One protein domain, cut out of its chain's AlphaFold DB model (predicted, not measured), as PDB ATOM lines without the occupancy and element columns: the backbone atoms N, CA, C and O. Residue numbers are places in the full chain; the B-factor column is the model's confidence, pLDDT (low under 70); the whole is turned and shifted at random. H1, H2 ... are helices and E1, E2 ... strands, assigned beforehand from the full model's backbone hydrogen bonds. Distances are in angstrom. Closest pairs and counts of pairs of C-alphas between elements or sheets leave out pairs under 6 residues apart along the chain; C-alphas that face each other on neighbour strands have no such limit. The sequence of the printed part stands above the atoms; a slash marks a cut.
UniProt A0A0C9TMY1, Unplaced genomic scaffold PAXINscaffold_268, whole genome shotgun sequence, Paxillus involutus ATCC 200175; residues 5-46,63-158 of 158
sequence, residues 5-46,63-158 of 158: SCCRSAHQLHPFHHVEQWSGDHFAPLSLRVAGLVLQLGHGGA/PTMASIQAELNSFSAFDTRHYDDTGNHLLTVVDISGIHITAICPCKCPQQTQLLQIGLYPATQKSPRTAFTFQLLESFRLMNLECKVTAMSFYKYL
ATOM      1  N   SER A   5     -49.049 -19.468  -7.172       87.50
ATOM      2  CA  SER A   5     -49.747 -18.542  -8.074       87.50
ATOM      3  C   SER A   5     -48.797 -17.852  -9.058       87.50
ATOM      4  O   SER A   5     -49.045 -17.887 -10.263       87.50
ATOM      5  N   CYS A   6     -47.666 -17.315  -8.588       88.69
ATOM      6  CA  CYS A   6     -46.643 -16.736  -9.463       88.69
ATOM      7  C   CYS A   6     -46.044 -17.774 -10.419       88.69
ATOM      8  O   CYS A   6     -45.785 -17.451 -11.578       88.69
ATOM      9  N   CYS A   7     -45.851 -19.015  -9.963       88.44
ATOM     10  CA  CYS A   7     -45.386 -20.110 -10.806       88.44
ATOM     11  C   CYS A   7     -46.378 -20.376 -11.946       88.44
ATOM     12  O   CYS A   7     -45.979 -20.379 -13.108       88.44
ATOM     13  N   ARG A   8     -47.679 -20.495 -11.650       89.00
ATOM     14  CA  ARG A   8     -48.717 -20.673 -12.680       89.00
ATOM     15  C   ARG A   8     -48.705 -19.537 -13.698       89.00
ATOM     16  O   ARG A   8     -48.718 -19.808 -14.893       89.00
ATOM     17  N   SER A   9     -48.669 -18.284 -13.238       86.75
ATOM     18  CA  SER A   9     -48.658 -17.109 -14.117       86.75
ATOM     19  C   SER A   9     -47.437 -17.087 -15.035       86.75
ATOM     20  O   SER A   9     -47.587 -16.862 -16.233       86.75
ATOM     21  N   ALA A  10     -46.247 -17.376 -14.503       89.44
ATOM     22  CA  ALA A  10     -45.016 -17.422 -15.292       89.44
ATOM     23  C   ALA A  10     -45.043 -18.520 -16.373       89.44
ATOM     24  O   ALA A  10     -44.461 -18.350 -17.442       89.44
ATOM     25  N   HIS A  11     -45.750 -19.623 -16.117       90.62
ATOM     26  CA  HIS A  11     -45.803 -20.785 -17.005       90.62
ATOM     27  C   HIS A  11     -47.036 -20.830 -17.917       90.62
ATOM     28  O   HIS A  11     -47.210 -21.804 -18.643       90.62
ATOM     29  N   GLN A  12     -47.859 -19.776 -17.965       85.50
ATOM     30  CA  GLN A  12     -48.985 -19.706 -18.912       85.50
ATOM     31  C   GLN A  12     -48.533 -19.833 -20.375       85.50
ATOM     32  O   GLN A  12     -49.217 -20.462 -21.176       85.50
ATOM     33  N   LEU A  13     -47.373 -19.261 -20.710       84.62
ATOM     34  CA  LEU A  13     -46.782 -19.322 -22.055       84.62
ATOM     35  C   LEU A  13     -45.786 -20.479 -22.227       84.62
ATOM     36  O   LEU A  13     -45.379 -20.781 -23.346       84.62
ATOM     37  N   HIS A  14     -45.413 -21.138 -21.129       87.75
ATOM     38  CA  HIS A  14     -44.452 -22.241 -21.106       87.75
ATOM     39  C   HIS A  14     -45.004 -23.427 -20.298       87.75
ATOM     40  O   HIS A  14     -44.428 -23.805 -19.276       87.75
ATOM     41  N   PRO A  15     -46.128 -24.024 -20.733       87.69
ATOM     42  CA  PRO A  15     -46.873 -25.001 -19.940       87.69
ATOM     43  C   PRO A  15     -46.202 -26.374 -19.809       87.69
ATOM     44  O   PRO A  15     -46.680 -27.208 -19.044       87.69
ATOM     45  N   PHE A  16     -45.117 -26.613 -20.550       89.81
ATOM     46  CA  PHE A  16     -44.359 -27.872 -20.566       89.81
ATOM     47  C   PHE A  16     -42.961 -27.718 -19.952       89.81
ATOM     48  O   PHE A  16     -42.104 -28.579 -20.110       89.81
ATOM     49  N   HIS A  17     -42.695 -26.600 -19.273       88.69
ATOM     50  CA  HIS A  17     -41.427 -26.417 -18.581       88.69
ATOM     51  C   HIS A  17     -41.376 -27.286 -17.317       88.69
ATOM     52  O   HIS A  17     -42.355 -27.366 -16.571       88.69
ATOM     53  N   HIS A  18     -40.224 -27.908 -17.065       86.38
ATOM     54  CA  HIS A  18     -39.980 -28.632 -15.820       86.38
ATOM     55  C   HIS A  18     -39.809 -27.644 -14.679       86.38
ATOM     56  O   HIS A  18     -38.974 -26.743 -14.743       86.38
ATOM     57  N   VAL A  19     -40.606 -27.823 -13.633       89.19
ATOM     58  CA  VAL A  19     -40.525 -27.010 -12.423       89.19
ATOM     59  C   VAL A  19     -40.211 -27.893 -11.233       89.19
ATOM     60  O   VAL A  19     -40.582 -29.062 -11.185       89.19
ATOM     61  N   GLU A  20     -39.528 -27.313 -10.255       89.19
ATOM     62  CA  GLU A  20     -39.178 -27.990  -9.015       89.19
ATOM     63  C   GLU A  20     -39.734 -27.210  -7.827       89.19
ATOM     64  O   GLU A  20     -39.769 -25.974  -7.821       89.19
ATOM     65  N   GLN A  21     -40.161 -27.940  -6.804       87.50
ATOM     66  CA  GLN A  21     -40.612 -27.390  -5.538       87.50
ATOM     67  C   GLN A  21     -39.623 -27.744  -4.434       87.50
ATOM     68  O   GLN A  21     -39.134 -28.868  -4.339       87.50
ATOM     69  N   TRP A  22     -39.345 -26.770  -3.571       88.00
ATOM     70  CA  TRP A  22     -38.586 -27.016  -2.353       88.00
ATOM     71  C   TRP A  22     -39.427 -27.824  -1.360       88.00
ATOM     72  O   TRP A  22     -40.458 -27.338  -0.895       88.00
ATOM     73  N   SER A  23     -38.970 -29.033  -1.025       84.50
ATOM     74  CA  SER A  23     -39.668 -29.963  -0.121       84.50
ATOM     75  C   SER A  23     -39.322 -29.759   1.361       84.50
ATOM     76  O   SER A  23     -39.970 -30.331   2.234       84.50
ATOM     77  N   GLY A  24     -38.315 -28.930   1.656       89.06
ATOM     78  CA  GLY A  24     -37.776 -28.702   3.002       89.06
ATOM     79  C   GLY A  24     -36.283 -29.025   3.110       89.06
ATOM     80  O   GLY A  24     -35.573 -28.364   3.863       89.06
ATOM     81  N   ASP A  25     -35.808 -29.979   2.314       91.62
ATOM     82  CA  ASP A  25     -34.434 -30.492   2.297       91.62
ATOM     83  C   ASP A  25     -33.812 -30.534   0.887       91.62
ATOM     84  O   ASP A  25     -32.611 -30.313   0.738       91.62
ATOM     85  N   HIS A  26     -34.617 -30.773  -0.151       88.62
ATOM     86  CA  HIS A  26     -34.193 -30.776  -1.548       88.62
ATOM     87  C   HIS A  26     -35.261 -30.184  -2.477       88.62
ATOM     88  O   HIS A  26     -36.420 -29.976  -2.099       88.62
ATOM     89  N   PHE A  27     -34.854 -29.911  -3.715       87.88
ATOM     90  CA  PHE A  27     -35.771 -29.615  -4.807       87.88
ATOM     91  C   PHE A  27     -36.280 -30.926  -5.399       87.88
ATOM     92  O   PHE A  27     -35.490 -31.763  -5.829       87.88
ATOM     93  N   ALA A  28     -37.597 -31.104  -5.381       86.00
ATOM     94  CA  ALA A  28     -38.270 -32.242  -5.987       86.00
ATOM     95  C   ALA A  28     -39.025 -31.782  -7.245       86.00
ATOM     96  O   ALA A  28     -39.595 -30.684  -7.231       86.00
ATOM     97  N   PRO A  29     -39.077 -32.592  -8.317       84.00
ATOM     98  CA  PRO A  29     -39.880 -32.282  -9.494       84.00
ATOM     99  C   PRO A  29     -41.352 -32.064  -9.134       84.00
ATOM    100  O   PRO A  29     -41.932 -32.812  -8.347       84.00
ATOM    101  N   LEU A  30     -41.972 -31.060  -9.746       83.31
ATOM    102  CA  LEU A  30     -43.383 -30.740  -9.585       83.31
ATOM    103  C   LEU A  30     -44.036 -30.631 -10.966       83.31
ATOM    104  O   LEU A  30     -43.508 -29.993 -11.874       83.31
ATOM    105  N   SER A  31     -45.223 -31.215 -11.129       83.12
ATOM    106  CA  SER A  31     -46.004 -30.978 -12.343       83.12
ATOM    107  C   SER A  31     -46.726 -29.630 -12.262       83.12
ATOM    108  O   SER A  31     -47.316 -29.279 -11.236       83.12
ATOM    109  N   LEU A  32     -46.757 -28.884 -13.367       87.44
ATOM    110  CA  LEU A  32     -47.518 -27.631 -13.434       87.44
ATOM    111  C   LEU A  32     -49.025 -27.848 -13.211       87.44
ATOM    112  O   LEU A  32     -49.702 -26.951 -12.711       87.44
ATOM    113  N   ARG A  33     -49.541 -29.051 -13.500       85.12
ATOM    114  CA  ARG A  33     -50.901 -29.470 -13.134       85.12
ATOM    115  C   ARG A  33     -51.119 -29.420 -11.621       85.12
ATOM    116  O   ARG A  33     -52.091 -28.815 -11.193       85.12
ATOM    117  N   VAL A  34     -50.222 -30.009 -10.823       81.69
ATOM    118  CA  VAL A  34     -50.312 -29.986  -9.346       81.69
ATOM    119  C   VAL A  34     -50.179 -28.557  -8.818       81.69
ATOM    120  O   VAL A  34     -50.840 -28.181  -7.855       81.69
ATOM    121  N   ALA A  35     -49.403 -27.711  -9.501       84.62
ATOM    122  CA  ALA A  35     -49.375 -26.279  -9.215       84.62
ATOM    123  C   ALA A  35     -50.688 -25.549  -9.579       84.62
ATOM    124  O   ALA A  35     -50.813 -24.371  -9.265       84.62
ATOM    125  N   GLY A  36     -51.660 -26.201 -10.232       86.50
ATOM    126  CA  GLY A  36     -52.966 -25.650 -10.609       86.50
ATOM    127  C   GLY A  36     -53.024 -25.018 -12.005       86.50
ATOM    128  O   GLY A  36     -53.889 -24.173 -12.270       86.50
ATOM    129  N   LEU A  37     -52.081 -25.330 -12.900       89.00
ATOM    130  CA  LEU A  37     -52.123 -24.862 -14.286       89.00
ATOM    131  C   LEU A  37     -53.170 -25.652 -15.087       89.00
ATOM    132  O   LEU A  37     -53.112 -26.877 -15.165       89.00
ATOM    133  N   VAL A  38     -54.094 -24.925 -15.720       90.88
ATOM    134  CA  VAL A  38     -55.122 -25.477 -16.612       90.88
ATOM    135  C   VAL A  38     -55.036 -24.755 -17.950       90.88
ATOM    136  O   VAL A  38     -55.138 -23.527 -17.996       90.88
ATOM    137  N   LEU A  39     -54.884 -25.508 -19.036       90.75
ATOM    138  CA  LEU A  39     -54.846 -24.954 -20.386       90.75
ATOM    139  C   LEU A  39     -56.264 -24.667 -20.865       90.75
ATOM    140  O   LEU A  39     -57.082 -25.574 -21.016       90.75
ATOM    141  N   GLN A  40     -56.558 -23.396 -21.112       90.25
ATOM    142  CA  GLN A  40     -57.820 -22.997 -21.721       90.25
ATOM    143  C   GLN A  40     -57.717 -23.211 -23.230       90.25
ATOM    144  O   GLN A  40     -56.814 -22.680 -23.878       90.25
ATOM    145  N   LEU A  41     -58.624 -24.006 -23.789       88.44
ATOM    146  CA  LEU A  41     -58.686 -24.195 -25.232       88.44
ATOM    147  C   LEU A  41     -59.556 -23.103 -25.852       88.44
ATOM    148  O   LEU A  41     -60.602 -22.760 -25.311       88.44
ATOM    149  N   GLY A  42     -59.156 -22.584 -27.011       84.31
ATOM    150  CA  GLY A  42     -59.840 -21.450 -27.637       84.31
ATOM    151  C   GLY A  42     -59.539 -20.108 -26.952       84.31
ATOM    152  O   GLY A  42     -58.747 -20.026 -26.018       84.31
ATOM    153  N   HIS A  43     -60.114 -19.023 -27.484       85.88
ATOM    154  CA  HIS A  43     -59.944 -17.636 -27.002       85.88
ATOM    155  C   HIS A  43     -58.495 -17.206 -26.685       85.88
ATOM    156  O   HIS A  43     -58.268 -16.400 -25.786       85.88
ATOM    157  N   GLY A  44     -57.503 -17.741 -27.404       79.88
ATOM    158  CA  GLY A  44     -56.091 -17.415 -27.174       79.88
ATOM    159  C   GLY A  44     -55.578 -17.792 -25.778       79.88
ATOM    160  O   GLY A  44     -54.657 -17.150 -25.289       79.88
ATOM    161  N   GLY A  45     -56.187 -18.786 -25.122       80.12
ATOM    162  CA  GLY A  45     -55.832 -19.190 -23.758       80.12
ATOM    163  C   GLY A  45     -56.585 -18.433 -22.657       80.12
ATOM    164  O   GLY A  45     -56.372 -18.703 -21.475       80.12
ATOM    165  N   ALA A  46     -57.490 -17.513 -23.010       82.38
ATOM    166  CA  ALA A  46     -58.411 -16.918 -22.050       82.38
ATOM    167  C   ALA A  46     -59.543 -17.893 -21.682       82.38
ATOM    168  O   ALA A  46     -59.945 -18.744 -22.479       82.38
ATOM    169  N   PRO A  63     -51.589 -27.790  -0.354       46.47
ATOM    170  CA  PRO A  63     -51.521 -29.236  -0.480       46.47
ATOM    171  C   PRO A  63     -50.418 -29.742   0.452       46.47
ATOM    172  O   PRO A  63     -49.275 -29.286   0.410       46.47
ATOM    173  N   THR A  64     -50.779 -30.648   1.359       53.00
ATOM    174  CA  THR A  64     -49.814 -31.237   2.289       53.00
ATOM    175  C   THR A  64     -48.877 -32.144   1.494       53.00
ATOM    176  O   THR A  64     -49.306 -32.790   0.540       53.00
ATOM    177  N   MET A  65     -47.609 -32.255   1.899       51.84
ATOM    178  CA  MET A  65     -46.634 -33.143   1.245       51.84
ATOM    179  C   MET A  65     -47.153 -34.579   1.060       51.84
ATOM    180  O   MET A  65     -46.881 -35.204   0.044       51.84
ATOM    181  N   ALA A  66     -47.969 -35.085   1.991       52.78
ATOM    182  CA  ALA A  66     -48.606 -36.397   1.876       52.78
ATOM    183  C   ALA A  66     -49.620 -36.490   0.715       52.78
ATOM    184  O   ALA A  66     -49.705 -37.526   0.062       52.78
ATOM    185  N   SER A  67     -50.354 -35.412   0.432       52.41
ATOM    186  CA  SER A  67     -51.300 -35.308  -0.685       52.41
ATOM    187  C   SER A  67     -50.560 -35.233  -2.020       52.41
ATOM    188  O   SER A  67     -50.929 -35.925  -2.963       52.41
ATOM    189  N   ILE A  68     -49.460 -34.472  -2.067       52.56
ATOM    190  CA  ILE A  68     -48.580 -34.380  -3.241       52.56
ATOM    191  C   ILE A  68     -47.934 -35.744  -3.516       52.56
ATOM    192  O   ILE A  68     -47.955 -36.213  -4.649       52.56
ATOM    193  N   GLN A  69     -47.431 -36.431  -2.485       55.12
ATOM    194  CA  GLN A  69     -46.858 -37.772  -2.619       55.12
ATOM    195  C   GLN A  69     -47.912 -38.800  -3.057       55.12
ATOM    196  O   GLN A  69     -47.614 -39.670  -3.866       55.12
ATOM    197  N   ALA A  70     -49.146 -38.717  -2.552       53.25
ATOM    198  CA  ALA A  70     -50.238 -39.597  -2.963       53.25
ATOM    199  C   ALA A  70     -50.657 -39.362  -4.423       53.25
ATOM    200  O   ALA A  70     -50.903 -40.332  -5.141       53.25
ATOM    201  N   GLU A  71     -50.675 -38.108  -4.884       54.53
ATOM    202  CA  GLU A  71     -50.869 -37.773  -6.296       54.53
ATOM    203  C   GLU A  71     -49.719 -38.321  -7.143       54.53
ATOM    204  O   GLU A  71     -49.990 -39.094  -8.054       54.53
ATOM    205  N   LEU A  72     -48.457 -38.039  -6.781       52.81
ATOM    206  CA  LEU A  72     -47.233 -38.557  -7.423       52.81
ATOM    207  C   LEU A  72     -47.192 -40.094  -7.480       52.81
ATOM    208  O   LEU A  72     -46.792 -40.660  -8.491       52.81
ATOM    209  N   ASN A  73     -47.677 -40.778  -6.444       51.81
ATOM    210  CA  ASN A  73     -47.808 -42.239  -6.412       51.81
ATOM    211  C   ASN A  73     -48.997 -42.752  -7.247       51.81
ATOM    212  O   ASN A  73     -49.019 -43.918  -7.639       51.81
ATOM    213  N   SER A  74     -49.984 -41.895  -7.521       49.81
ATOM    214  CA  SER A  74     -51.115 -42.176  -8.411       49.81
ATOM    215  C   SER A  74     -50.792 -41.899  -9.884       49.81
ATOM    216  O   SER A  74     -51.531 -42.377 -10.747       49.81
ATOM    217  N   PHE A  75     -49.667 -41.227 -10.194       50.00
ATOM    218  CA  PHE A  75     -49.044 -41.197 -11.530       50.00
ATOM    219  C   PHE A  75     -48.459 -42.581 -11.873       50.00
ATOM    220  O   PHE A  75     -47.286 -42.748 -12.202       50.00
ATOM    221  N   SER A  76     -49.294 -43.618 -11.812       47.94
ATOM    222  CA  SER A  76     -49.035 -44.829 -12.573       47.94
ATOM    223  C   SER A  76     -48.974 -44.443 -14.054       47.94
ATOM    224  O   SER A  76     -49.707 -43.561 -14.505       47.94
ATOM    225  N   ALA A  77     -48.134 -45.121 -14.835       46.78
ATOM    226  CA  ALA A  77     -47.982 -44.897 -16.278       46.78
ATOM    227  C   ALA A  77     -49.284 -45.102 -17.101       46.78
ATOM    228  O   ALA A  77     -49.267 -45.006 -18.325       46.78
ATOM    229  N   PHE A  78     -50.404 -45.388 -16.433       44.94
ATOM    230  CA  PHE A  78     -51.748 -45.580 -16.959       44.94
ATOM    231  C   PHE A  78     -52.781 -44.942 -16.012       44.94
ATOM    232  O   PHE A  78     -53.700 -45.616 -15.548       44.94
ATOM    233  N   ASP A  79     -52.661 -43.646 -15.700       50.34
ATOM    234  CA  ASP A  79     -53.776 -42.938 -15.060       50.34
ATOM    235  C   ASP A  79     -54.988 -42.964 -16.012       50.34
ATOM    236  O   ASP A  79     -55.067 -42.245 -17.006       50.34
ATOM    237  N   THR A  80     -55.916 -43.883 -15.747       51.91
ATOM    238  CA  THR A  80     -57.157 -44.051 -16.510       51.91
ATOM    239  C   THR A  80     -58.177 -42.956 -16.208       51.91
ATOM    240  O   THR A  80     -59.267 -42.972 -16.780       51.91
ATOM    241  N   ARG A  81     -57.885 -42.012 -15.303       62.22
ATOM    242  CA  ARG A  81     -58.794 -40.904 -15.009       62.22
ATOM    243  C   ARG A  81     -58.864 -39.964 -16.206       62.22
ATOM    244  O   ARG A  81     -57.867 -39.541 -16.778       62.22
ATOM    245  N   HIS A  82     -60.088 -39.654 -16.618       74.75
ATOM    246  CA  HIS A  82     -60.339 -38.736 -17.731       74.75
ATOM    247  C   HIS A  82     -60.433 -37.280 -17.263       74.75
ATOM    248  O   HIS A  82     -60.423 -36.380 -18.103       74.75
ATOM    249  N   TYR A  83     -60.543 -37.076 -15.947       81.50
ATOM    250  CA  TYR A  83     -60.752 -35.791 -15.302       81.50
ATOM    251  C   TYR A  83     -59.920 -35.680 -14.021       81.50
ATOM    252  O   TYR A  83     -59.641 -36.703 -13.392       81.50
ATOM    253  N   ASP A  84     -59.532 -34.461 -13.649       80.50
ATOM    254  CA  ASP A  84     -58.995 -34.168 -12.318       80.50
ATOM    255  C   ASP A  84     -60.113 -34.044 -11.266       80.50
ATOM    256  O   ASP A  84     -61.302 -34.066 -11.593       80.50
ATOM    257  N   ASP A  85     -59.730 -33.893  -9.997       78.75
ATOM    258  CA  ASP A  85     -60.667 -33.745  -8.874       78.75
ATOM    259  C   ASP A  85     -61.543 -32.484  -8.982       78.75
ATOM    260  O   ASP A  85     -62.605 -32.402  -8.367       78.75
ATOM    261  N   THR A  86     -61.132 -31.512  -9.803       78.56
ATOM    262  CA  THR A  86     -61.895 -30.291 -10.096       78.56
ATOM    263  C   THR A  86     -62.803 -30.421 -11.325       78.56
ATOM    264  O   THR A  86     -63.536 -29.489 -11.647       78.56
ATOM    265  N   GLY A  87     -62.801 -31.573 -12.000       80.44
ATOM    266  CA  GLY A  87     -63.630 -31.849 -13.172       80.44
ATOM    267  C   GLY A  87     -63.062 -31.361 -14.511       80.44
ATOM    268  O   GLY A  87     -63.782 -31.400 -15.509       80.44
ATOM    269  N   ASN A  88     -61.798 -30.933 -14.587       85.06
ATOM    270  CA  ASN A  88     -61.151 -30.605 -15.864       85.06
ATOM    271  C   ASN A  88     -60.696 -31.873 -16.579       85.06
ATOM    272  O   ASN A  88     -60.268 -32.826 -15.936       85.06
ATOM    273  N   HIS A  89     -60.711 -31.870 -17.911       87.00
ATOM    274  CA  HIS A  89     -60.237 -33.012 -18.690       87.00
ATOM    275  C   HIS A  89     -58.718 -33.166 -18.568       87.00
ATOM    276  O   HIS A  89     -57.983 -32.185 -18.655       87.00
ATOM    277  N   LEU A  90     -58.238 -34.400 -18.439       90.31
ATOM    278  CA  LEU A  90     -56.807 -34.697 -18.456       90.31
ATOM    279  C   LEU A  90     -56.332 -35.028 -19.869       90.31
ATOM    280  O   LEU A  90     -56.931 -35.849 -20.568       90.31
ATOM    281  N   LEU A  91     -55.230 -34.397 -20.269       90.81
ATOM    282  CA  LEU A  91     -54.563 -34.603 -21.545       90.81
ATOM    283  C   LEU A  91     -53.092 -34.945 -21.308       90.81
ATOM    284  O   LEU A  91     -52.361 -34.200 -20.654       90.81
ATOM    285  N   THR A  92     -52.640 -36.059 -21.880       92.44
ATOM    286  CA  THR A  92     -51.214 -36.374 -21.970       92.44
ATOM    287  C   THR A  92     -50.621 -35.605 -23.144       92.44
ATOM    288  O   THR A  92     -50.961 -35.865 -24.297       92.44
ATOM    289  N   VAL A  93     -49.724 -34.671 -22.873       93.25
ATOM    290  CA  VAL A  93     -48.969 -33.954 -23.895       93.25
ATOM    291  C   VAL A  93     -47.559 -34.513 -23.947       93.25
ATOM    292  O   VAL A  93     -46.861 -34.553 -22.940       93.25
ATOM    293  N   VAL A  94     -47.142 -34.950 -25.128       93.62
ATOM    294  CA  VAL A  94     -45.759 -35.349 -25.380       93.62
ATOM    295  C   VAL A  94     -45.047 -34.167 -26.028       93.62
ATOM    296  O   VAL A  94     -45.490 -33.656 -27.063       93.62
ATOM    297  N   ASP A  95     -43.958 -33.734 -25.408       94.06
ATOM    298  CA  ASP A  95     -43.123 -32.620 -25.839       94.06
ATOM    299  C   ASP A  95     -41.643 -33.033 -25.867       94.06
ATOM    300  O   ASP A  95     -41.268 -34.058 -25.301       94.06
ATOM    301  N   ILE A  96     -40.786 -32.245 -26.520       92.12
ATOM    302  CA  ILE A  96     -39.332 -32.476 -26.507       92.12
ATOM    303  C   ILE A  96     -38.728 -32.433 -25.097       92.12
ATOM    304  O   ILE A  96     -37.665 -33.002 -24.874       92.12
ATOM    305  N   SER A  97     -39.385 -31.748 -24.161       90.06
ATOM    306  CA  SER A  97     -38.995 -31.720 -22.755       90.06
ATOM    307  C   SER A  97     -39.395 -32.991 -22.005       90.06
ATOM    308  O   SER A  97     -38.895 -33.207 -20.908       90.06
ATOM    309  N   GLY A  98     -40.286 -33.820 -22.551       89.81
ATOM    310  CA  GLY A  98     -40.765 -35.045 -21.919       89.81
ATOM    311  C   GLY A  98     -42.281 -35.208 -22.016       89.81
ATOM    312  O   GLY A  98     -42.962 -34.584 -22.835       89.81
ATOM    313  N   ILE A  99     -42.825 -36.078 -21.168       90.81
ATOM    314  CA  ILE A  99     -44.252 -36.412 -21.144       90.81
ATOM    315  C   ILE A  99     -44.929 -35.683 -19.986       90.81
ATOM    316  O   ILE A  99     -44.575 -35.865 -18.824       90.81
ATOM    317  N   HIS A 100     -45.959 -34.906 -20.307       90.06
ATOM    318  CA  HIS A 100     -46.667 -34.040 -19.370       90.06
ATOM    319  C   HIS A 100     -48.131 -34.448 -19.265       90.06
ATOM    320  O   HIS A 100     -48.819 -34.578 -20.274       90.06
ATOM    321  N   ILE A 101     -48.655 -34.595 -18.050       89.56
ATOM    322  CA  ILE A 101     -50.104 -34.718 -17.831       89.56
ATOM    323  C   ILE A 101     -50.627 -33.343 -17.438       89.56
ATOM    324  O   ILE A 101     -50.273 -32.816 -16.385       89.56
ATOM    325  N   THR A 102     -51.466 -32.759 -18.288       89.88
ATOM    326  CA  THR A 102     -52.009 -31.409 -18.100       89.88
ATOM    327  C   THR A 102     -53.529 -31.431 -18.046       89.88
ATOM    328  O   THR A 102     -54.185 -32.214 -18.731       89.88
ATOM    329  N   ALA A 103     -54.092 -30.555 -17.216       90.88
ATOM    330  CA  ALA A 103     -55.523 -30.300 -17.192       90.88
ATOM    331  C   ALA A 103     -55.885 -29.319 -18.316       90.88
ATOM    332  O   ALA A 103     -55.205 -28.306 -18.509       90.88
ATOM    333  N   ILE A 104     -56.957 -29.607 -19.047       89.94
ATOM    334  CA  ILE A 104     -57.471 -28.771 -20.130       89.94
ATOM    335  C   ILE A 104     -58.935 -28.405 -19.874       89.94
ATOM    336  O   ILE A 104     -59.729 -29.212 -19.387       89.94
ATOM    337  N   CYS A 105     -59.301 -27.187 -20.261       89.12
ATOM    338  CA  CYS A 105     -60.678 -26.714 -20.271       89.12
ATOM    339  C   CYS A 105     -61.090 -26.435 -21.726       89.12
ATOM    340  O   CYS A 105     -60.642 -25.438 -22.304       89.12
ATOM    341  N   PRO A 106     -61.876 -27.323 -22.362       85.94
ATOM    342  CA  PRO A 106     -62.369 -27.094 -23.710       85.94
ATOM    343  C   PRO A 106     -63.355 -25.925 -23.730       85.94
ATOM    344  O   PRO A 106     -64.226 -25.806 -22.867       85.94
ATOM    345  N   CYS A 107     -63.247 -25.068 -24.741       85.25
ATOM    346  CA  CYS A 107     -64.199 -23.982 -24.927       85.25
ATOM    347  C   CYS A 107     -65.506 -24.515 -25.538       85.25
ATOM    348  O   CYS A 107     -65.498 -25.431 -26.360       85.25
ATOM    349  N   LYS A 108     -66.644 -23.930 -25.151       82.31
ATOM    350  CA  LYS A 108     -67.968 -24.303 -25.682       82.31
ATOM    351  C   LYS A 108     -68.289 -23.658 -27.033       82.31
ATOM    352  O   LYS A 108     -69.216 -24.093 -27.713       82.31
ATOM    353  N   CYS A 109     -67.547 -22.630 -27.440       82.25
ATOM    354  CA  CYS A 109     -67.766 -21.960 -28.716       82.25
ATOM    355  C   CYS A 109     -67.457 -22.902 -29.896       82.25
ATOM    356  O   CYS A 109     -66.542 -23.726 -29.803       82.25
ATOM    357  N   PRO A 110     -68.172 -22.769 -31.031       69.12
ATOM    358  CA  PRO A 110     -68.024 -23.642 -32.191       69.12
ATOM    359  C   PRO A 110     -66.675 -23.418 -32.891       69.12
ATOM    360  O   PRO A 110     -66.560 -22.674 -33.861       69.12
ATOM    361  N   GLN A 111     -65.633 -24.075 -32.391       71.31
ATOM    362  CA  GLN A 111     -64.300 -24.115 -32.980       71.31
ATOM    363  C   GLN A 111     -63.939 -25.576 -33.236       71.31
ATOM    364  O   GLN A 111     -63.849 -26.376 -32.310       71.31
ATOM    365  N   GLN A 112     -63.740 -25.941 -34.504       64.38
ATOM    366  CA  GLN A 112     -63.538 -27.343 -34.891       64.38
ATOM    367  C   GLN A 112     -62.146 -27.894 -34.525       64.38
ATOM    368  O   GLN A 112     -61.939 -29.103 -34.586       64.38
ATOM    369  N   THR A 113     -61.187 -27.043 -34.141       83.62
ATOM    370  CA  THR A 113     -59.773 -27.426 -33.970       83.62
ATOM    371  C   THR A 113     -59.079 -26.701 -32.807       83.62
ATOM    372  O   THR A 113     -57.961 -26.209 -32.942       83.62
ATOM    373  N   GLN A 114     -59.717 -26.645 -31.635       88.69
ATOM    374  CA  GLN A 114     -59.213 -25.872 -30.486       88.69
ATOM    375  C   GLN A 114     -57.805 -26.279 -30.007       88.69
ATOM    376  O   GLN A 114     -57.032 -25.423 -29.590       88.69
ATOM    377  N   LEU A 115     -57.438 -27.564 -30.102       89.88
ATOM    378  CA  LEU A 115     -56.084 -28.026 -29.761       89.88
ATOM    379  C   LEU A 115     -55.028 -27.529 -30.753       89.88
ATOM    380  O   LEU A 115     -53.970 -27.058 -30.348       89.88
ATOM    381  N   LEU A 116     -55.334 -27.566 -32.053       89.94
ATOM    382  CA  LEU A 116     -54.405 -27.087 -33.080       89.94
ATOM    383  C   LEU A 116     -54.181 -25.576 -32.963       89.94
ATOM    384  O   LEU A 116     -53.076 -25.106 -33.215       89.94
ATOM    385  N   GLN A 117     -55.199 -24.825 -32.531       88.00
ATOM    386  CA  GLN A 117     -55.081 -23.385 -32.286       88.00
ATOM    387  C   GLN A 117     -54.070 -23.041 -31.187       88.00
ATOM    388  O   GLN A 117     -53.480 -21.966 -31.237       88.00
ATOM    389  N   ILE A 118     -53.851 -23.941 -30.224       88.06
ATOM    390  CA  ILE A 118     -52.856 -23.763 -29.157       88.06
ATOM    391  C   ILE A 118     -51.547 -24.517 -29.430       88.06
ATOM    392  O   ILE A 118     -50.730 -24.683 -28.531       88.06
ATOM    393  N   GLY A 119     -51.335 -24.996 -30.660       90.38
ATOM    394  CA  GLY A 119     -50.087 -25.664 -31.034       90.38
ATOM    395  C   GLY A 119     -49.997 -27.145 -30.640       90.38
ATOM    396  O   GLY A 119     -48.902 -27.707 -30.658       90.38
ATOM    397  N   LEU A 120     -51.120 -27.783 -30.292       93.19
ATOM    398  CA  LEU A 120     -51.172 -29.198 -29.927       93.19
ATOM    399  C   LEU A 120     -51.815 -30.036 -31.030       93.19
ATOM    400  O   LEU A 120     -52.971 -29.835 -31.406       93.19
ATOM    401  N   TYR A 121     -51.071 -31.022 -31.519       94.25
ATOM    402  CA  TYR A 121     -51.541 -31.971 -32.515       94.25
ATOM    403  C   TYR A 121     -52.161 -33.199 -31.833       94.25
ATOM    404  O   TYR A 121     -51.451 -33.945 -31.154       94.25
ATOM    405  N   PRO A 122     -53.470 -33.447 -31.978       93.50
ATOM    406  CA  PRO A 122     -54.122 -34.557 -31.296       93.50
ATOM    407  C   PRO A 122     -53.737 -35.914 -31.906       93.50
ATOM    408  O   PRO A 122     -53.678 -36.068 -33.124       93.50
ATOM    409  N   ALA A 123     -53.562 -36.935 -31.064       90.94
ATOM    410  CA  ALA A 123     -53.357 -38.314 -31.515       90.94
ATOM    411  C   ALA A 123     -54.624 -38.923 -32.151       90.94
ATOM    412  O   ALA A 123     -54.537 -39.820 -32.987       90.94
ATOM    413  N   THR A 124     -55.813 -38.451 -31.751       85.19
ATOM    414  CA  THR A 124     -57.117 -38.899 -32.269       85.19
ATOM    415  C   THR A 124     -58.065 -37.719 -32.488       85.19
ATOM    416  O   THR A 124     -58.000 -36.711 -31.795       85.19
ATOM    417  N   GLN A 125     -58.983 -37.836 -33.451       73.25
ATOM    418  CA  GLN A 125     -59.780 -36.688 -33.905       73.25
ATOM    419  C   GLN A 125     -61.030 -36.389 -33.059       73.25
ATOM    420  O   GLN A 125     -61.439 -35.237 -32.973       73.25
ATOM    421  N   LYS A 126     -61.669 -37.402 -32.457       72.25
ATOM    422  CA  LYS A 126     -62.969 -37.226 -31.769       72.25
ATOM    423  C   LYS A 126     -62.848 -36.868 -30.287       72.25
ATOM    424  O   LYS A 126     -63.642 -36.087 -29.783       72.25
ATOM    425  N   SER A 127     -61.896 -37.472 -29.588       72.56
ATOM    426  CA  SER A 127     -61.702 -37.303 -28.143       72.56
ATOM    427  C   SER A 127     -60.234 -37.586 -27.802       72.56
ATOM    428  O   SER A 127     -59.899 -38.694 -27.359       72.56
ATOM    429  N   PRO A 128     -59.334 -36.639 -28.103       84.00
ATOM    430  CA  PRO A 128     -57.911 -36.827 -27.879       84.00
ATOM    431  C   PRO A 128     -57.607 -36.922 -26.389       84.00
ATOM    432  O   PRO A 128     -57.905 -36.017 -25.618       84.00
ATOM    433  N   ARG A 129     -56.988 -38.037 -26.006       88.12
ATOM    434  CA  ARG A 129     -56.364 -38.230 -24.685       88.12
ATOM    435  C   ARG A 129     -54.890 -37.884 -24.685       88.12
ATOM    436  O   ARG A 129     -54.306 -37.623 -23.642       88.12
ATOM    437  N   THR A 130     -54.308 -37.912 -25.874       91.50
ATOM    438  CA  THR A 130     -52.900 -37.663 -26.094       91.50
ATOM    439  C   THR A 130     -52.774 -36.636 -27.200       91.50
ATOM    440  O   THR A 130     -53.494 -36.707 -28.204       91.50
ATOM    441  N   ALA A 131     -51.877 -35.685 -27.009       94.06
ATOM    442  CA  ALA A 131     -51.495 -34.715 -28.013       94.06
ATOM    443  C   ALA A 131     -49.972 -34.575 -28.053       94.06
ATOM    444  O   ALA A 131     -49.273 -34.906 -27.097       94.06
ATOM    445  N   PHE A 132     -49.471 -34.082 -29.172       95.12
ATOM    446  CA  PHE A 132     -48.055 -33.882 -29.432       95.12
ATOM    447  C   PHE A 132     -47.815 -32.406 -29.716       95.12
ATOM    448  O   PHE A 132     -48.618 -31.773 -30.407       95.12
ATOM    449  N   THR A 133     -46.713 -31.850 -29.226       95.50
ATOM    450  CA  THR A 133     -46.293 -30.520 -29.674       95.50
ATOM    451  C   THR A 133     -45.766 -30.600 -31.107       95.50
ATOM    452  O   THR A 133     -45.170 -31.597 -31.522       95.50
ATOM    453  N   PHE A 134     -45.965 -29.540 -31.895       94.88
ATOM    454  CA  PHE A 134     -45.394 -29.482 -33.248       94.88
ATOM    455  C   PHE A 134     -43.864 -29.589 -33.235       94.88
ATOM    456  O   PHE A 134     -43.284 -30.199 -34.131       94.88
ATOM    457  N   GLN A 135     -43.219 -29.053 -32.196       94.38
ATOM    458  CA  GLN A 135     -41.773 -29.143 -32.014       94.38
ATOM    459  C   GLN A 135     -41.305 -30.595 -31.857       94.38
ATOM    460  O   GLN A 135     -40.320 -30.989 -32.484       94.38
ATOM    461  N   LEU A 136     -42.030 -31.407 -31.081       95.56
ATOM    462  CA  LEU A 136     -41.755 -32.837 -30.972       95.56
ATOM    463  C   LEU A 136     -41.908 -33.542 -32.324       95.56
ATOM    464  O   LEU A 136     -41.045 -34.331 -32.703       95.56
ATOM    465  N   LEU A 137     -42.995 -33.267 -33.052       95.44
ATOM    466  CA  LEU A 137     -43.256 -33.909 -34.342       95.44
ATOM    467  C   LEU A 137     -42.156 -33.606 -35.368       95.44
ATOM    468  O   LEU A 137     -41.728 -34.510 -36.085       95.44
ATOM    469  N   GLU A 138     -41.666 -32.366 -35.409       95.62
ATOM    470  CA  GLU A 138     -40.561 -31.985 -36.291       95.62
ATOM    471  C   GLU A 138     -39.242 -32.646 -35.863       95.62
ATOM    472  O   GLU A 138     -38.530 -33.202 -36.697       95.62
ATOM    473  N   SER A 139     -38.953 -32.682 -34.557       94.81
ATOM    474  CA  SER A 139     -37.774 -33.375 -34.023       94.81
ATOM    475  C   SER A 139     -37.782 -34.867 -34.376       94.81
ATOM    476  O   SER A 139     -36.797 -35.394 -34.901       94.81
ATOM    477  N   PHE A 140     -38.919 -35.544 -34.182       94.75
ATOM    478  CA  PHE A 140     -39.079 -36.944 -34.564       94.75
ATOM    479  C   PHE A 140     -38.881 -37.148 -36.067       94.75
ATOM    480  O   PHE A 140     -38.195 -38.086 -36.476       94.75
ATOM    481  N   ARG A 141     -39.454 -36.270 -36.899       94.69
ATOM    482  CA  ARG A 141     -39.315 -36.337 -38.355       94.69
ATOM    483  C   ARG A 141     -37.850 -36.251 -38.786       94.69
ATOM    484  O   ARG A 141     -37.437 -37.054 -39.621       94.69
ATOM    485  N   LEU A 142     -37.066 -35.344 -38.201       94.88
ATOM    486  CA  LEU A 142     -35.631 -35.220 -38.481       94.88
ATOM    487  C   LEU A 142     -34.870 -36.497 -38.098       94.88
ATOM    488  O   LEU A 142     -34.205 -37.091 -38.943       94.88
ATOM    489  N   MET A 143     -35.049 -37.003 -36.876       91.81
ATOM    490  CA  MET A 143     -34.374 -38.233 -36.427       91.81
ATOM    491  C   MET A 143     -34.800 -39.486 -37.196       91.81
ATOM    492  O   MET A 143     -33.997 -40.403 -37.402       91.81
ATOM    493  N   ASN A 144     -36.059 -39.551 -37.625       93.50
ATOM    494  CA  ASN A 144     -36.543 -40.652 -38.441       93.50
ATOM    495  C   ASN A 144     -35.917 -40.626 -39.844       93.50
ATOM    496  O   ASN A 144     -35.539 -41.680 -40.354       93.50
ATOM    497  N   LEU A 145     -35.753 -39.443 -40.444       94.88
ATOM    498  CA  LEU A 145     -35.159 -39.288 -41.774       94.88
ATOM    499  C   LEU A 145     -33.635 -39.468 -41.768       94.88
ATOM    500  O   LEU A 145     -33.108 -40.179 -42.621       94.88
ATOM    501  N   GLU A 146     -32.934 -38.859 -40.813       95.38
ATOM    502  CA  GLU A 146     -31.465 -38.854 -40.764       95.38
ATOM    503  C   GLU A 146     -30.896 -40.162 -40.210       95.38
ATOM    504  O   GLU A 146     -29.925 -40.705 -40.735       95.38
ATOM    505  N   CYS A 147     -31.513 -40.691 -39.152       92.25
ATOM    506  CA  CYS A 147     -30.958 -41.796 -38.372       92.25
ATOM    507  C   CYS A 147     -31.857 -43.038 -38.341       92.25
ATOM    508  O   CYS A 147     -31.510 -44.018 -37.682       92.25
ATOM    509  N   LYS A 148     -33.002 -43.032 -39.044       94.12
ATOM    510  CA  LYS A 148     -33.987 -44.134 -39.041       94.12
ATOM    511  C   LYS A 148     -34.437 -44.525 -37.631       94.12
ATOM    512  O   LYS A 148     -34.770 -45.684 -37.374       94.12
ATOM    513  N   VAL A 149     -34.457 -43.559 -36.711       95.06
ATOM    514  CA  VAL A 149     -34.911 -43.791 -35.339       95.06
ATOM    515  C   VAL A 149     -36.382 -44.193 -35.382       95.06
ATOM    516  O   VAL A 149     -37.223 -43.511 -35.974       95.06
ATOM    517  N   THR A 150     -36.698 -45.336 -34.776       93.88
ATOM    518  CA  THR A 150     -38.085 -45.790 -34.644       93.88
ATOM    519  C   THR A 150     -38.823 -44.928 -33.622       93.88
ATOM    520  O   THR A 150     -38.217 -44.438 -32.668       93.88
ATOM    521  N   ALA A 151     -40.143 -44.798 -33.761       89.81
ATOM    522  CA  ALA A 151     -40.961 -44.062 -32.795       89.81
ATOM    523  C   ALA A 151     -40.772 -44.559 -31.349       89.81
ATOM    524  O   ALA A 151     -40.717 -43.750 -30.432       89.81
ATOM    525  N   MET A 152     -40.593 -45.869 -31.139       90.81
ATOM    526  CA  MET A 152     -40.358 -46.428 -29.799       90.81
ATOM    527  C   MET A 152     -38.988 -46.066 -29.229       90.81
ATOM    528  O   MET A 152     -38.876 -45.815 -28.032       90.81
ATOM    529  N   SER A 153     -37.941 -46.050 -30.058       92.31
ATOM    530  CA  SER A 153     -36.607 -45.611 -29.630       92.31
ATOM    531  C   SER A 153     -36.612 -44.132 -29.257       92.31
ATOM    532  O   SER A 153     -36.020 -43.765 -28.250       92.31
ATOM    533  N   PHE A 154     -37.315 -43.310 -30.041       91.25
ATOM    534  CA  PHE A 154     -37.471 -41.890 -29.753       91.25
ATOM    535  C   PHE A 154     -38.293 -41.653 -28.481       91.25
ATOM    536  O   PHE A 154     -37.873 -40.901 -27.618       91.25
ATOM    537  N   TYR A 155     -39.405 -42.367 -28.306       88.44
ATOM    538  CA  TYR A 155     -40.227 -42.284 -27.097       88.44
ATOM    539  C   TYR A 155     -39.457 -42.635 -25.819       88.44
ATOM    540  O   TYR A 155     -39.644 -41.985 -24.806       88.44
ATOM    541  N   LYS A 156     -38.576 -43.643 -25.862       88.50
ATOM    542  CA  LYS A 156     -37.732 -44.022 -24.713       88.50
ATOM    543  C   LYS A 156     -36.656 -42.991 -24.365       88.50
ATOM    544  O   LYS A 156     -36.038 -43.117 -23.313       88.50
ATOM    545  N   TYR A 157     -36.349 -42.090 -25.291       88.44
ATOM    546  CA  TYR A 157     -35.371 -41.027 -25.090       88.44
ATOM    547  C   TYR A 157     -35.987 -39.799 -24.402       88.44
ATOM    548  O   TYR A 157     -35.255 -39.067 -23.740       88.44
ATOM    549  N   LEU A 158     -37.300 -39.598 -24.560       83.00
ATOM    550  CA  LEU A 158     -38.085 -38.563 -23.878       83.00
ATOM    551  C   LEU A 158     -38.267 -38.889 -22.392       83.00
ATOM    552  O   LEU A 158     -38.352 -37.918 -21.610       83.00
TER     553      LEU A 158
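This is residues 5 to 46 and 63 to 158 of the 158 residues of an uncharacterized protein of Paxillus involutus ATCC 200175 (UniProt A0A0C9TMY1). A curled sheet of five strands, built round the long hairpin E4-E5, makes the core; at one end H4 stands up from it as an arm, with H5 folded back beside that arm. Toward the other end lie H1, the separate small hairpin E1-E2 and H2. The printed part has 138 residues, with elements in the order H1 E1 E2 E3 H2 E4 E5 H3 E6 E7 H4 H5; the class is mixed, helices and strands. The large sheet, E3 E5 E4 E7 E6, is mixed. The whole is compact, with a radius of gyration of the C-alphas of 16.0 A and spans of 46 by 40 by 29 A.

H1, residues 5 to 10, touches no helix. E1, residues 19 to 22, and E2, residues 27 to 30, form an antiparallel hairpin, with N 21 and O 28 2.8 A apart. E3, residues 38 to 40, an edge strand, is parallel to E5, residues 98 to 105, with N 39 and O 103 2.9 A apart. H2, residues 65 to 74, is not on this strongly twisted sheet. E4, residues 89 to 95, forms an antiparallel hairpin with E5, with N 93 and O 100 2.8 A apart. H3, residues 114 to 117, only grazes the sheet with residues 114 to 116. E6, residues 120 to 122, the other edge strand, forms an antiparallel hairpin with E7, residues 130 to 133, with N 121 and O 132 2.8 A apart. E7 is parallel to E4, with N 131 and O 92 2.9 A apart. E5, H3 and E6 form a split strand-helix-strand unit, two strands running the same way with E4 and E7 between them, and its crossover is right-handed. H4, residues 134 to 147, stands up from the sheet; its closest C-alphas to E4 are those of Leu 136 and Asp 95, 5.3 A apart. H5, residues 151 to 155, only just touches H4, with 3 pairs of C-alphas within 8 A, the closest Phe 154 and Phe 140 at 7.1 A; H4 does so with residues 140 to 144 alone. In H1, H2, H4 and H5 every O i to N i+4 pair is within hydrogen-bond range; H3 is too short for one.

H1 begins at C-alpha 5, (-49.747, -18.542, -8.074). H2 is 14.0 A long, E4 18.6 A, E5 21.6 A and H4 19.7 A. H5 ends at C-alpha 155, (-40.227, -42.284, -27.097).

The C-alphas farthest apart, of Asp 25 and Pro 110, are 48.6 A apart. Residues 47 to 62 are not printed, and C-alphas 46 and 63 are 25.8 A apart across the cut. The link from H2 to E4 is long. Confidence is low, under 70, at residues 63 to 81, 110 and 112.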